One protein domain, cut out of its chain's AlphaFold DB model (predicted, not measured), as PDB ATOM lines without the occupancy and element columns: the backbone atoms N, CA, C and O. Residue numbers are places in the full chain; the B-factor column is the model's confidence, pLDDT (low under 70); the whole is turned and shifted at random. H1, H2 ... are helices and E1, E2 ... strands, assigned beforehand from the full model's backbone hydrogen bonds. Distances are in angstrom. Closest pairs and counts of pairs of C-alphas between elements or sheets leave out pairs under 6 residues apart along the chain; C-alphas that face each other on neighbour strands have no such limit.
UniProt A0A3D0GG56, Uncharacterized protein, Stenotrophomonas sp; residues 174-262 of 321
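What this domain is: This is residues 174 to 262 of the 321 residues of an uncharacterized protein of Stenotrophomonas sp (UniProt A0A3D0GG56). A twisted sheet of four strands, E1 to E4, is a wall with one face covered in two places: helix H1 crosses it at the E1 side, and the small hairpin of E5 and E6 packs through E6 on its E4 side. The two sheets make a small sandwich, only partly face to face: E6 touches E3 and E4, while E5 stays apart from E1, E2, E3 and E4. The printed part has 89 residues with one named helix and six named strands, in the order E1 E2 E3 E4 H1 E5 E6; the large sheet has the order E1 - E2 - E3 - E4, all antiparallel, and the class is mixed, helices and strands. The whole is compact, with a radius of gyration of the C-alphas of 12.4 A and spans of 36 by 26 by 26 A.

Where its parts are: Find C-alpha 176 at (109.127, 104.182, 109.290); there E1 begins, residues 176 to 181, 15.2 A long. Next come E2, residues 184 to 191, 21.5 A, and E3, residues 196 to 203, 21.9 A. E4, residues 208 to 216, measures 23.1 A and bends by 62 degrees at residue 211. Look for H1 at residues 230 to 240, from C-alpha 230 at (111.569, 107.890, 100.152), 15.8 A long. E5 is residues 241 to 244, and E6, residues 250 to 253, ends at C-alpha 253, (122.041, 114.598, 116.107).

How they stand to each other: Start at the large sheet, a meander, each strand the antiparallel neighbour of the one before. Look at N 178 and O 186, 2.9 A, between E1 and E2; at N 187 and O 200, 2.9 A, between E2 and E3; and at N 199 and O 213, 2.9 A, between E3 and E4. H1 is on this sheet, two layers with the helix on one face, at a height over the sheet of 8.9 A. It lies over E1 and E2 and runs across the strands, at 85 degrees to E1 on the local plane. The closest C-alphas of E1 and H1 are those of Leu 178 and Arg 233, 4.9 A. Every O i to N i+4 pair of H1 is within hydrogen-bond range. E5 and E6 form a hairpin, with N 242 and O 252 at 2.8 A. Their sheet and the large one form a sandwich, two sheets face to face, with best planes 23 degrees apart. The closest C-alphas of E4 and E6 are those of Ala 211 and Ser 250, 5.3 A.

The domain as a whole: The two C-alphas farthest apart, those of Ser 205 and Ile 262, are 36.8 A from each other. The printed part has no cut. Follow residues 217 to 229 for the long link, from E4 to H1; the other links are tight. The mean pLDDT of the printed part is 94.6, and no printed residue is under 70.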
ATOM      1  N   TYR A 174     106.931  98.861 114.994       91.75
ATOM      2  CA  TYR A 174     106.383  99.756 113.980       91.75
ATOM      3  C   TYR A 174     107.381 100.872 113.648       91.75
ATOM      4  O   TYR A 174     107.566 101.814 114.422       91.75
ATOM      5  N   TRP A 175     108.042 100.736 112.499       94.00
ATOM      6  CA  TRP A 175     109.155 101.579 112.067       94.00
ATOM      7  C   TRP A 175     108.930 102.181 110.683       94.00
ATOM      8  O   TRP A 175     108.819 101.457 109.698       94.00
ATOM      9  N   TYR A 176     109.045 103.501 110.575       93.25
ATOM     10  CA  TYR A 176     109.127 104.182 109.290       93.25
ATOM     11  C   TYR A 176     110.526 104.048 108.690       93.25
ATOM     12  O   TYR A 176     111.531 104.420 109.302       93.25
ATOM     13  N   VAL A 177     110.598 103.566 107.453       95.69
ATOM     14  CA  VAL A 177     111.856 103.431 106.709       95.69
ATOM     15  C   VAL A 177     112.328 104.800 106.236       95.69
ATOM     16  O   VAL A 177     111.647 105.432 105.428       95.69
ATOM     17  N   LEU A 178     113.503 105.239 106.686       96.12
ATOM     18  CA  LEU A 178     114.090 106.516 106.272       96.12
ATOM     19  C   LEU A 178     115.022 106.372 105.073       96.12
ATOM     20  O   LEU A 178     115.015 107.195 104.163       96.12
ATOM     21  N   TRP A 179     115.867 105.344 105.104       95.31
ATOM     22  CA  TRP A 179     116.948 105.150 104.145       95.31
ATOM     23  C   TRP A 179     117.480 103.719 104.233       95.31
ATOM     24  O   TRP A 179     117.538 103.151 105.319       95.31
ATOM     25  N   ILE A 180     117.893 103.141 103.104       95.81
ATOM     26  CA  ILE A 180     118.499 101.806 103.032       95.81
ATOM     27  C   ILE A 180     119.797 101.904 102.226       95.81
ATOM     28  O   ILE A 180     119.806 102.451 101.122       95.81
ATOM     29  N   GLN A 181     120.882 101.335 102.751       91.88
ATOM     30  CA  GLN A 181     122.150 101.176 102.042       91.88
ATOM     31  C   GLN A 181     122.748  99.797 102.324       91.88
ATOM     32  O   GLN A 181     123.202  99.503 103.430       91.88
ATOM     33  N   GLY A 182     122.801  98.954 101.291       90.50
ATOM     34  CA  GLY A 182     123.319  97.594 101.421       90.50
ATOM     35  C   GLY A 182     122.493  96.780 102.418       90.50
ATOM     36  O   GLY A 182     121.311  96.554 102.184       90.50
ATOM     37  N   ASP A 183     123.127  96.346 103.510       93.06
ATOM     38  CA  ASP A 183     122.519  95.570 104.605       93.06
ATOM     39  C   ASP A 183     122.122  96.438 105.819       93.06
ATOM     40  O   ASP A 183     121.761  95.925 106.876       93.06
ATOM     41  N   VAL A 184     122.208  97.766 105.704       96.06
ATOM     42  CA  VAL A 184     121.859  98.693 106.787       96.06
ATOM     43  C   VAL A 184     120.631  99.506 106.405       96.06
ATOM     44  O   VAL A 184     120.567 100.074 105.313       96.06
ATOM     45  N   VAL A 185     119.674  99.591 107.325       97.44
ATOM     46  CA  VAL A 185     118.501 100.463 107.225       97.44
ATOM     47  C   VAL A 185     118.508 101.481 108.358       97.44
ATOM     48  O   VAL A 185     118.816 101.148 109.502       97.44
ATOM     49  N   ALA A 186     118.167 102.723 108.034       97.75
ATOM     50  CA  ALA A 186     117.797 103.736 109.005       97.75
ATOM     51  C   ALA A 186     116.275 103.760 109.149       97.75
ATOM     52  O   ALA A 186     115.551 103.891 108.157       97.75
ATOM     53  N   VAL A 187     115.807 103.649 110.384       97.00
ATOM     54  CA  VAL A 187     114.390 103.629 110.734       97.00
ATOM     55  C   VAL A 187     114.059 104.693 111.771       97.00
ATOM     56  O   VAL A 187     114.916 105.084 112.565       97.00
ATOM     57  N   TYR A 188     112.810 105.144 111.759       96.75
ATOM     58  CA  TYR A 188     112.243 106.095 112.707       96.75
ATOM     59  C   TYR A 188     110.995 105.514 113.371       96.75
ATOM     60  O   TYR A 188     110.164 104.905 112.701       96.75
ATOM     61  N   GLN A 189     110.846 105.733 114.672       95.19
ATOM     62  CA  GLN A 189     109.648 105.382 115.426       95.19
ATOM     63  C   GLN A 189     109.316 106.489 116.424       95.19
ATOM     64  O   GLN A 189     110.200 107.084 117.045       95.19
ATOM     65  N   LYS A 190     108.016 106.714 116.613       93.69
ATOM     66  CA  LYS A 190     107.470 107.443 117.754       93.69
ATOM     67  C   LYS A 190     107.114 106.448 118.856       93.69
ATOM     68  O   LYS A 190     106.190 105.655 118.693       93.69
ATOM     69  N   ASP A 191     107.832 106.504 119.969       93.00
ATOM     70  CA  ASP A 191     107.565 105.710 121.167       93.00
ATOM     71  C   ASP A 191     106.793 106.586 122.161       93.00
ATOM     72  O   ASP A 191     107.367 107.375 122.916       93.00
ATOM     73  N   ARG A 192     105.459 106.488 122.097       88.06
ATOM     74  CA  ARG A 192     104.554 107.281 122.943       88.06
ATOM     75  C   ARG A 192     104.633 106.884 124.410       88.06
ATOM     76  O   ARG A 192     104.433 107.737 125.263       88.06
ATOM     77  N   GLU A 193     104.913 105.617 124.700       89.38
ATOM     78  CA  GLU A 193     104.959 105.110 126.073       89.38
ATOM     79  C   GLU A 193     106.133 105.707 126.844       89.38
ATOM     80  O   GLU A 193     106.004 106.027 128.024       89.38
ATOM     81  N   GLN A 194     107.266 105.887 126.165       94.00
ATOM     82  CA  GLN A 194     108.477 106.464 126.750       94.00
ATOM     83  C   GLN A 194     108.697 107.930 126.350       94.00
ATOM     84  O   GLN A 194     109.789 108.453 126.559       94.00
ATOM     85  N   GLU A 195     107.680 108.575 125.766       93.75
ATOM     86  CA  GLU A 195     107.684 109.980 125.329       93.75
ATOM     87  C   GLU A 195     108.942 110.364 124.523       93.75
ATOM     88  O   GLU A 195     109.572 111.405 124.738       93.75
ATOM     89  N   ARG A 196     109.333 109.509 123.573       96.12
ATOM     90  CA  ARG A 196     110.568 109.685 122.803       96.12
ATOM     91  C   ARG A 196     110.397 109.401 121.316       96.12
ATOM     92  O   ARG A 196     109.659 108.516 120.891       96.12
ATOM     93  N   LEU A 197     111.149 110.143 120.518       96.50
ATOM     94  CA  LEU A 197     111.361 109.886 119.104       96.50
ATOM     95  C   LEU A 197     112.672 109.112 118.958       96.50
ATOM     96  O   LEU A 197     113.705 109.525 119.488       96.50
ATOM     97  N   VAL A 198     112.637 107.990 118.248       97.56
ATOM     98  CA  VAL A 198     113.787 107.098 118.100       97.56
ATOM     99  C   VAL A 198     114.177 107.028 116.637       97.56
ATOM    100  O   VAL A 198     113.359 106.690 115.785       97.56
ATOM    101  N   VAL A 199     115.442 107.319 116.345       98.06
ATOM    102  CA  VAL A 199     116.058 107.027 115.048       98.06
ATOM    103  C   VAL A 199     117.117 105.959 115.272       98.06
ATOM    104  O   VAL A 199     117.942 106.077 116.177       98.06
ATOM    105  N   ARG A 200     117.102 104.900 114.465       98.00
ATOM    106  CA  ARG A 200     117.977 103.740 114.656       98.00
ATOM    107  C   ARG A 200     118.571 103.276 113.335       98.00
ATOM    108  O   ARG A 200     117.889 103.246 112.317       98.00
ATOM    109  N   LEU A 201     119.838 102.875 113.368       98.00
ATOM    110  CA  LEU A 201     120.471 102.084 112.317       98.00
ATOM    111  C   LEU A 201     120.372 100.606 112.687       98.00
ATOM    112  O   LEU A 201     120.797 100.210 113.773       98.00
ATOM    113  N   VAL A 202     119.845  99.787 111.785       97.31
ATOM    114  CA  VAL A 202     119.663  98.345 111.983       97.31
ATOM    115  C   VAL A 202     120.365  97.592 110.863       97.31
ATOM    116  O   VAL A 202     120.259  97.961 109.693       97.31
ATOM    117  N   ARG A 203     121.076  96.520 111.212       96.12
ATOM    118  CA  ARG A 203     121.580  95.550 110.240       96.12
ATOM    119  C   ARG A 203     120.466  94.573 109.883       96.12
ATOM    120  O   ARG A 203     120.081  93.775 110.730       96.12
ATOM    121  N   MET A 204     119.967  94.608 108.652       94.88
ATOM    122  CA  MET A 204     118.786  93.842 108.236       94.88
ATOM    123  C   MET A 204     119.002  92.328 108.353       94.88
ATOM    124  O   MET A 204     118.158  91.632 108.908       94.88
ATOM    125  N   SER A 205     120.161  91.822 107.919       92.12
ATOM    126  CA  SER A 205     120.500  90.389 107.948       92.12
ATOM    127  C   SER A 205     120.509  89.738 109.337       92.12
ATOM    128  O   SER A 205     120.369  88.524 109.441       92.12
ATOM    129  N   SER A 206     120.698  90.524 110.399       93.44
ATOM    130  CA  SER A 206     120.830  90.030 111.782       93.44
ATOM    131  C   SER A 206     119.882  90.712 112.765       93.44
ATOM    132  O   SER A 206     119.889  90.375 113.945       93.44
ATOM    133  N   GLN A 207     119.106  91.692 112.298       93.12
ATOM    134  CA  GLN A 207     118.275  92.591 113.106       93.12
ATOM    135  C   GLN A 207     119.038  93.312 114.231       93.12
ATOM    136  O   GLN A 207     118.448  93.814 115.186       93.12
ATOM    137  N   GLN A 208     120.365  93.393 114.128       94.75
ATOM    138  CA  GLN A 208     121.192  94.022 115.146       94.75
ATOM    139  C   GLN A 208     121.031  95.545 115.094       94.75
ATOM    140  O   GLN A 208     121.262  96.161 114.050       94.75
ATOM    141  N   ALA A 209     120.715  96.165 116.232       95.81
ATOM    142  CA  ALA A 209     120.830  97.611 116.394       95.81
ATOM    143  C   ALA A 209     122.312  98.017 116.339       95.81
ATOM    144  O   ALA A 209     123.127  97.553 117.137       95.81
ATOM    145  N   LEU A 210     122.662  98.855 115.367       96.69
ATOM    146  CA  LEU A 210     124.030  99.306 115.122       96.69
ATOM    147  C   LEU A 210     124.325 100.646 115.800       96.69
ATOM    148  O   LEU A 210     125.416 100.845 116.322       96.69
ATOM    149  N   ALA A 211     123.358 101.559 115.770       97.56
ATOM    150  CA  ALA A 211     123.408 102.854 116.436       97.56
ATOM    151  C   ALA A 211     121.978 103.348 116.672       97.56
ATOM    152  O   ALA A 211     121.071 103.013 115.909       97.56
ATOM    153  N   GLU A 212     121.782 104.162 117.699       97.31
ATOM    154  CA  GLU A 212     120.481 104.721 118.050       97.31
ATOM    155  C   GLU A 212     120.649 106.149 118.558       97.31
ATOM    156  O   GLU A 212     121.585 106.447 119.301       97.31
ATOM    157  N   GLN A 213     119.726 107.016 118.160       97.88
ATOM    158  CA  GLN A 213     119.576 108.358 118.687       97.88
ATOM    159  C   GLN A 213     118.154 108.509 119.218       97.88
ATOM    160  O   GLN A 213     117.178 108.338 118.487       97.88
ATOM    161  N   ILE A 214     118.062 108.859 120.497       97.62
ATOM    162  CA  ILE A 214     116.807 109.150 121.185       97.62
ATOM    163  C   ILE A 214     116.666 110.666 121.284       97.62
ATOM    164  O   ILE A 214     117.628 111.357 121.631       97.62
ATOM    165  N   LEU A 215     115.478 111.173 120.972       97.31
ATOM    166  CA  LEU A 215     115.109 112.578 121.103       97.31
ATOM    167  C   LEU A 215     113.856 112.680 121.986       97.31
ATOM    168  O   LEU A 215     112.882 111.975 121.721       97.31
ATOM    169  N   PRO A 216     113.847 113.527 123.023       96.19
ATOM    170  CA  PRO A 216     112.691 113.649 123.902       96.19
ATOM    171  C   PRO A 216     111.549 114.404 123.204       96.19
ATOM    172  O   PRO A 216     111.771 115.431 122.551       96.19
ATOM    173  N   MET A 217     110.326 113.882 123.323       94.69
ATOM    174  CA  MET A 217     109.147 114.463 122.668       94.69
ATOM    175  C   MET A 217     108.707 115.791 123.283       94.69
ATOM    176  O   MET A 217     108.044 116.560 122.603       94.69
ATOM    177  N   ASP A 218     109.101 116.087 124.524       94.00
ATOM    178  CA  ASP A 218     108.842 117.379 125.174       94.00
ATOM    179  C   ASP A 218     109.644 118.545 124.568       94.00
ATOM    180  O   ASP A 218     109.353 119.710 124.831       94.00
ATOM    181  N   THR A 219     110.646 118.223 123.749       95.50
ATOM    182  CA  THR A 219     111.560 119.182 123.133       95.50
ATOM    183  C   THR A 219     111.384 119.203 121.624       95.50
ATOM    184  O   THR A 219     111.331 120.282 121.038       95.50
ATOM    185  N   TYR A 220     111.293 118.037 120.976       95.81
ATOM    186  CA  TYR A 220     111.247 117.919 119.518       95.81
ATOM    187  C   TYR A 220     109.859 117.515 119.023       95.81
ATOM    188  O   TYR A 220     109.276 116.537 119.486       95.81
ATOM    189  N   ALA A 221     109.359 118.245 118.025       92.31
ATOM    190  CA  ALA A 221     108.108 117.922 117.358       92.31
ATOM    191  C   ALA A 221     108.248 116.643 116.522       92.31
ATOM    192  O   ALA A 221     109.285 116.402 115.898       92.31
ATOM    193  N   GLU A 222     107.166 115.868 116.442       91.19
ATOM    194  CA  GLU A 222     107.075 114.746 115.511       91.19
ATOM    195  C   GLU A 222     107.211 115.244 114.056       91.19
ATOM    196  O   GLU A 222     106.489 116.160 113.645       91.19
ATOM    197  N   PRO A 223     108.133 114.676 113.261       92.19
ATOM    198  CA  PRO A 223     108.257 115.004 111.852       92.19
ATOM    199  C   PRO A 223     107.133 114.351 111.032       92.19
ATOM    200  O   PRO A 223     106.781 113.191 111.239       92.19
ATOM    201  N   ASP A 224     106.618 115.074 110.039       89.81
ATOM    202  CA  ASP A 224     105.653 114.537 109.074       89.81
ATOM    203  C   ASP A 224     106.377 113.682 108.020       89.81
ATOM    204  O   ASP A 224     106.817 114.173 106.978       89.81
ATOM    205  N   LEU A 225     106.590 112.405 108.349       90.25
ATOM    206  CA  LEU A 225     107.305 111.447 107.496       90.25
ATOM    207  C   LEU A 225     106.405 110.365 106.903       90.25
ATOM    208  O   LEU A 225     106.829 109.694 105.964       90.25
ATOM    209  N   MET A 226     105.184 110.203 107.421       84.44
ATOM    210  CA  MET A 226     104.275 109.122 107.031       84.44
ATOM    211  C   MET A 226     103.977 109.151 105.528       84.44
ATOM    212  O   MET A 226     104.108 108.140 104.851       84.44
ATOM    213  N   ASN A 227     103.666 110.334 104.995       85.12
ATOM    214  CA  ASN A 227     103.327 110.517 103.580       85.12
ATOM    215  C   ASN A 227     104.513 111.016 102.740       85.12
ATOM    216  O   ASN A 227     104.367 111.318 101.553       85.12
ATOM    217  N   ALA A 228     105.695 111.146 103.345       91.75
ATOM    218  CA  ALA A 228     106.868 111.660 102.661       91.75
ATOM    219  C   ALA A 228     107.418 110.621 101.670       91.75
ATOM    220  O   ALA A 228     107.498 109.418 101.953       91.75
ATOM    221  N   SER A 229     107.870 111.089 100.503       93.94
ATOM    222  CA  SER A 229     108.551 110.217  99.545       93.94
ATOM    223  C   SER A 229     109.831 109.627 100.159       93.94
ATOM    224  O   SER A 229     110.424 110.240 101.057       93.94
ATOM    225  N   PRO A 230     110.314 108.470  99.674       94.50
ATOM    226  CA  PRO A 230     111.569 107.890 100.152       94.50
ATOM    227  C   PRO A 230     112.748 108.875 100.105       94.50
ATOM    228  O   PRO A 230     113.578 108.902 101.010       94.50
ATOM    229  N   GLN A 231     112.798 109.735  99.083       95.00
ATOM    230  CA  GLN A 231     113.843 110.750  98.930       95.00
ATOM    231  C   GLN A 231     113.746 111.840 100.001       95.00
ATOM    232  O   GLN A 231     114.769 112.257 100.536       95.00
ATOM    233  N   LEU A 232     112.533 112.288 100.340       95.62
ATOM    234  CA  LEU A 232     112.332 113.280 101.400       95.62
ATOM    235  C   LEU A 232     112.664 112.708 102.778       95.62
ATOM    236  O   LEU A 232     113.290 113.396 103.582       95.62
ATOM    237  N   ARG A 233     112.317 111.443 103.036       96.56
ATOM    238  CA  ARG A 233     112.689 110.754 104.280       96.56
ATOM    239  C   ARG A 233     114.204 110.613 104.422       96.56
ATOM    240  O   ARG A 233     114.751 110.903 105.487       96.56
ATOM    241  N   GLN A 234     114.891 110.258 103.337       96.38
ATOM    242  CA  GLN A 234     116.351 110.221 103.311       96.38
ATOM    243  C   GLN A 234     116.953 111.613 103.537       96.38
ATOM    244  O   GLN A 234     117.884 111.749 104.328       96.38
ATOM    245  N   GLN A 235     116.436 112.647 102.868       96.31
ATOM    246  CA  GLN A 235     116.934 114.013 103.035       96.31
ATOM    247  C   GLN A 235     116.755 114.495 104.477       96.31
ATOM    248  O   GLN A 235     117.699 115.015 105.063       96.31
ATOM    249  N   TRP A 236     115.587 114.250 105.079       97.06
ATOM    250  CA  TRP A 236     115.323 114.576 106.478       97.06
ATOM    251  C   TRP A 236     116.339 113.923 107.423       97.06
ATOM    252  O   TRP A 236     116.844 114.588 108.328       97.06
ATOM    253  N   LEU A 237     116.695 112.653 107.198       97.62
ATOM    254  CA  LEU A 237     117.733 111.980 107.981       97.62
ATOM    255  C   LEU A 237     119.085 112.703 107.851       97.62
ATOM    256  O   LEU A 237     119.727 112.988 108.859       97.62
ATOM    257  N   MET A 238     119.505 113.029 106.628       96.88
ATOM    258  CA  MET A 238     120.822 113.629 106.365       96.88
ATOM    259  C   MET A 238     120.925 115.099 106.802       96.88
ATOM    260  O   MET A 238     122.006 115.554 107.184       96.88
ATOM    261  N   ASP A 239     119.811 115.834 106.792       97.38
ATOM    262  CA  ASP A 239     119.737 117.224 107.256       97.38
ATOM    263  C   ASP A 239     119.853 117.342 108.779       97.38
ATOM    264  O   ASP A 239     120.301 118.366 109.291       97.38
ATOM    265  N   ASN A 240     119.442 116.308 109.518       98.19
ATOM    266  CA  ASN A 240     119.333 116.367 110.976       98.19
ATOM    267  C   ASN A 240     120.373 115.513 111.701       98.19
ATOM    268  O   ASN A 240     120.744 115.846 112.827       98.19
ATOM    269  N   PHE A 241     120.889 114.458 111.070       98.25
ATOM    270  CA  PHE A 241     121.789 113.504 111.712       98.25
ATOM    271  C   PHE A 241     123.095 113.328 110.933       98.25
ATOM    272  O   PHE A 241     123.128 113.301 109.705       98.25
ATOM    273  N   ALA A 242     124.196 113.185 111.667       97.25
ATOM    274  CA  ALA A 242     125.445 112.660 111.142       97.25
ATOM    275  C   ALA A 242     125.356 111.129 111.154       97.25
ATOM    276  O   ALA A 242     125.246 110.514 112.218       97.25
ATOM    277  N   VAL A 243     125.376 110.524 109.963       96.50
ATOM    278  CA  VAL A 243     125.185 109.082 109.764       96.50
ATOM    279  C   VAL A 243     126.470 108.458 109.228       96.50
ATOM    280  O   VAL A 243     126.991 108.888 108.201       96.50
ATOM    281  N   ALA A 244     126.952 107.406 109.886       94.19
ATOM    282  CA  ALA A 244     128.000 106.533 109.370       94.19
ATOM    283  C   ALA A 244     127.545 105.075 109.480       94.19
ATOM    284  O   ALA A 244     127.006 104.669 110.507       94.19
ATOM    285  N   THR A 245     127.757 104.279 108.431       90.31
ATOM    286  CA  THR A 245     127.345 102.863 108.377       90.31
ATOM    287  C   THR A 245     128.515 101.883 108.518       90.31
ATOM    288  O   THR A 245     128.291 100.707 108.797       90.31
ATOM    289  N   ALA A 246     129.760 102.355 108.372       85.25
ATOM    290  CA  ALA A 246     130.994 101.583 108.547       85.25
ATOM    291  C   ALA A 246     132.213 102.516 108.737       85.25
ATOM    292  O   ALA A 246     132.175 103.645 108.246       85.25
ATOM    293  N   PRO A 247     133.315 102.071 109.385       78.44
ATOM    294  CA  PRO A 247     133.523 100.771 110.041       78.44
ATOM    295  C   PRO A 247     132.906 100.676 111.448       78.44
ATOM    296  O   PRO A 247     132.615  99.574 111.902       78.44
ATOM    297  N   ALA A 248     132.651 101.809 112.105       88.50
ATOM    298  CA  ALA A 248     131.834 101.894 113.310       88.50
ATOM    299  C   ALA A 248     130.568 102.670 112.950       88.50
ATOM    300  O   ALA A 248     130.644 103.846 112.595       88.50
ATOM    301  N   ALA A 249     129.423 101.991 112.968       93.44
ATOM    302  CA  ALA A 249     128.165 102.651 112.682       93.44
ATOM    303  C   ALA A 249     127.884 103.706 113.758       93.44
ATOM    304  O   ALA A 249     128.047 103.444 114.950       93.44
ATOM    305  N   SER A 250     127.468 104.894 113.342       95.62
ATOM    306  CA  SER A 250     127.133 105.980 114.253       95.62
ATOM    307  C   SER A 250     125.954 106.769 113.723       95.62
ATOM    308  O   SER A 250     125.816 106.983 112.518       95.62
ATOM    309  N   LEU A 251     125.145 107.247 114.653       97.44
ATOM    310  CA  LEU A 251     124.018 108.114 114.390       97.44
ATOM    311  C   LEU A 251     124.006 109.167 115.490       97.44
ATOM    312  O   LEU A 251     123.856 108.822 116.658       97.44
ATOM    313  N   GLN A 252     124.227 110.424 115.127       97.50
ATOM    314  CA  GLN A 252     124.270 111.526 116.087       97.50
ATOM    315  C   GLN A 252     123.466 112.702 115.563       97.50
ATOM    316  O   GLN A 252     123.558 113.038 114.383       97.50
ATOM    317  N   LEU A 253     122.700 113.343 116.443       97.88
ATOM    318  CA  LEU A 253     122.041 114.598 116.107       97.88
ATOM    319  C   LEU A 253     123.097 115.659 115.768       97.88
ATOM    320  O   LEU A 253     124.069 115.848 116.501       97.88
ATOM    321  N   ARG A 254     122.910 116.362 114.654       98.19
ATOM    322  CA  ARG A 254     123.818 117.432 114.245       98.19
ATOM    323  C   ARG A 254     123.629 118.672 115.112       98.19
ATOM    324  O   ARG A 254     122.515 118.995 115.527       98.19
ATOM    325  N   ALA A 255     124.707 119.427 115.306       96.38
ATOM    326  CA  ALA A 255     124.643 120.721 115.985       96.38
ATOM    327  C   ALA A 255     123.810 121.758 115.203       96.38
ATOM    328  O   ALA A 255     123.189 122.625 115.805       96.38
ATOM    329  N   ASP A 256     123.776 121.647 113.873       96.75
ATOM    330  CA  ASP A 256     123.027 122.503 112.946       96.75
ATOM    331  C   ASP A 256     121.729 121.845 112.440       96.75
ATOM    332  O   ASP A 256     121.255 122.167 111.348       96.75
ATOM    333  N   ASN A 257     121.169 120.900 113.206       97.19
ATOM    334  CA  ASN A 257     119.925 120.227 112.836       97.19
ATOM    335  C   ASN A 257     118.771 121.228 112.628       97.19
ATOM    336  O   ASN A 257     118.758 122.338 113.161       97.19
ATOM    337  N   ARG A 258     117.779 120.808 111.844       95.44
ATOM    338  CA  ARG A 258     116.600 121.598 111.470       95.44
ATOM    339  C   ARG A 258     115.316 121.021 112.062       95.44
ATOM    340  O   ARG A 258     114.231 121.250 111.519       95.44
ATOM    341  N   LEU A 259     115.423 120.245 113.141       96.31
ATOM    342  CA  LEU A 259     114.255 119.684 113.800       96.31
ATOM    343  C   LEU A 259     113.436 120.814 114.416       96.31
ATOM    344  O   LEU A 259     113.966 121.733 115.039       96.31
ATOM    345  N   LYS A 260     112.120 120.743 114.235       95.06
ATOM    346  CA  LYS A 260     111.208 121.666 114.902       95.06
ATOM    347  C   LYS A 260     111.178 121.328 116.386       95.06
ATOM    348  O   LYS A 260     111.030 120.161 116.744       95.06
ATOM    349  N   THR A 261     111.278 122.344 117.230       95.25
ATOM    350  CA  THR A 261     111.102 122.204 118.674       95.25
ATOM    351  C   THR A 261     109.702 122.633 119.087       95.25
ATOM    352  O   THR A 261     109.099 123.487 118.433       95.25
ATOM    353  N   ILE A 262     109.195 122.066 120.175       93.94
ATOM    354  CA  ILE A 262     107.918 122.464 120.776       93.94
ATOM    355  C   ILE A 262     108.158 123.237 122.070       93.94
ATOM    356  O   ILE A 262     109.189 123.070 122.718       93.94
TER     357      ILE A 262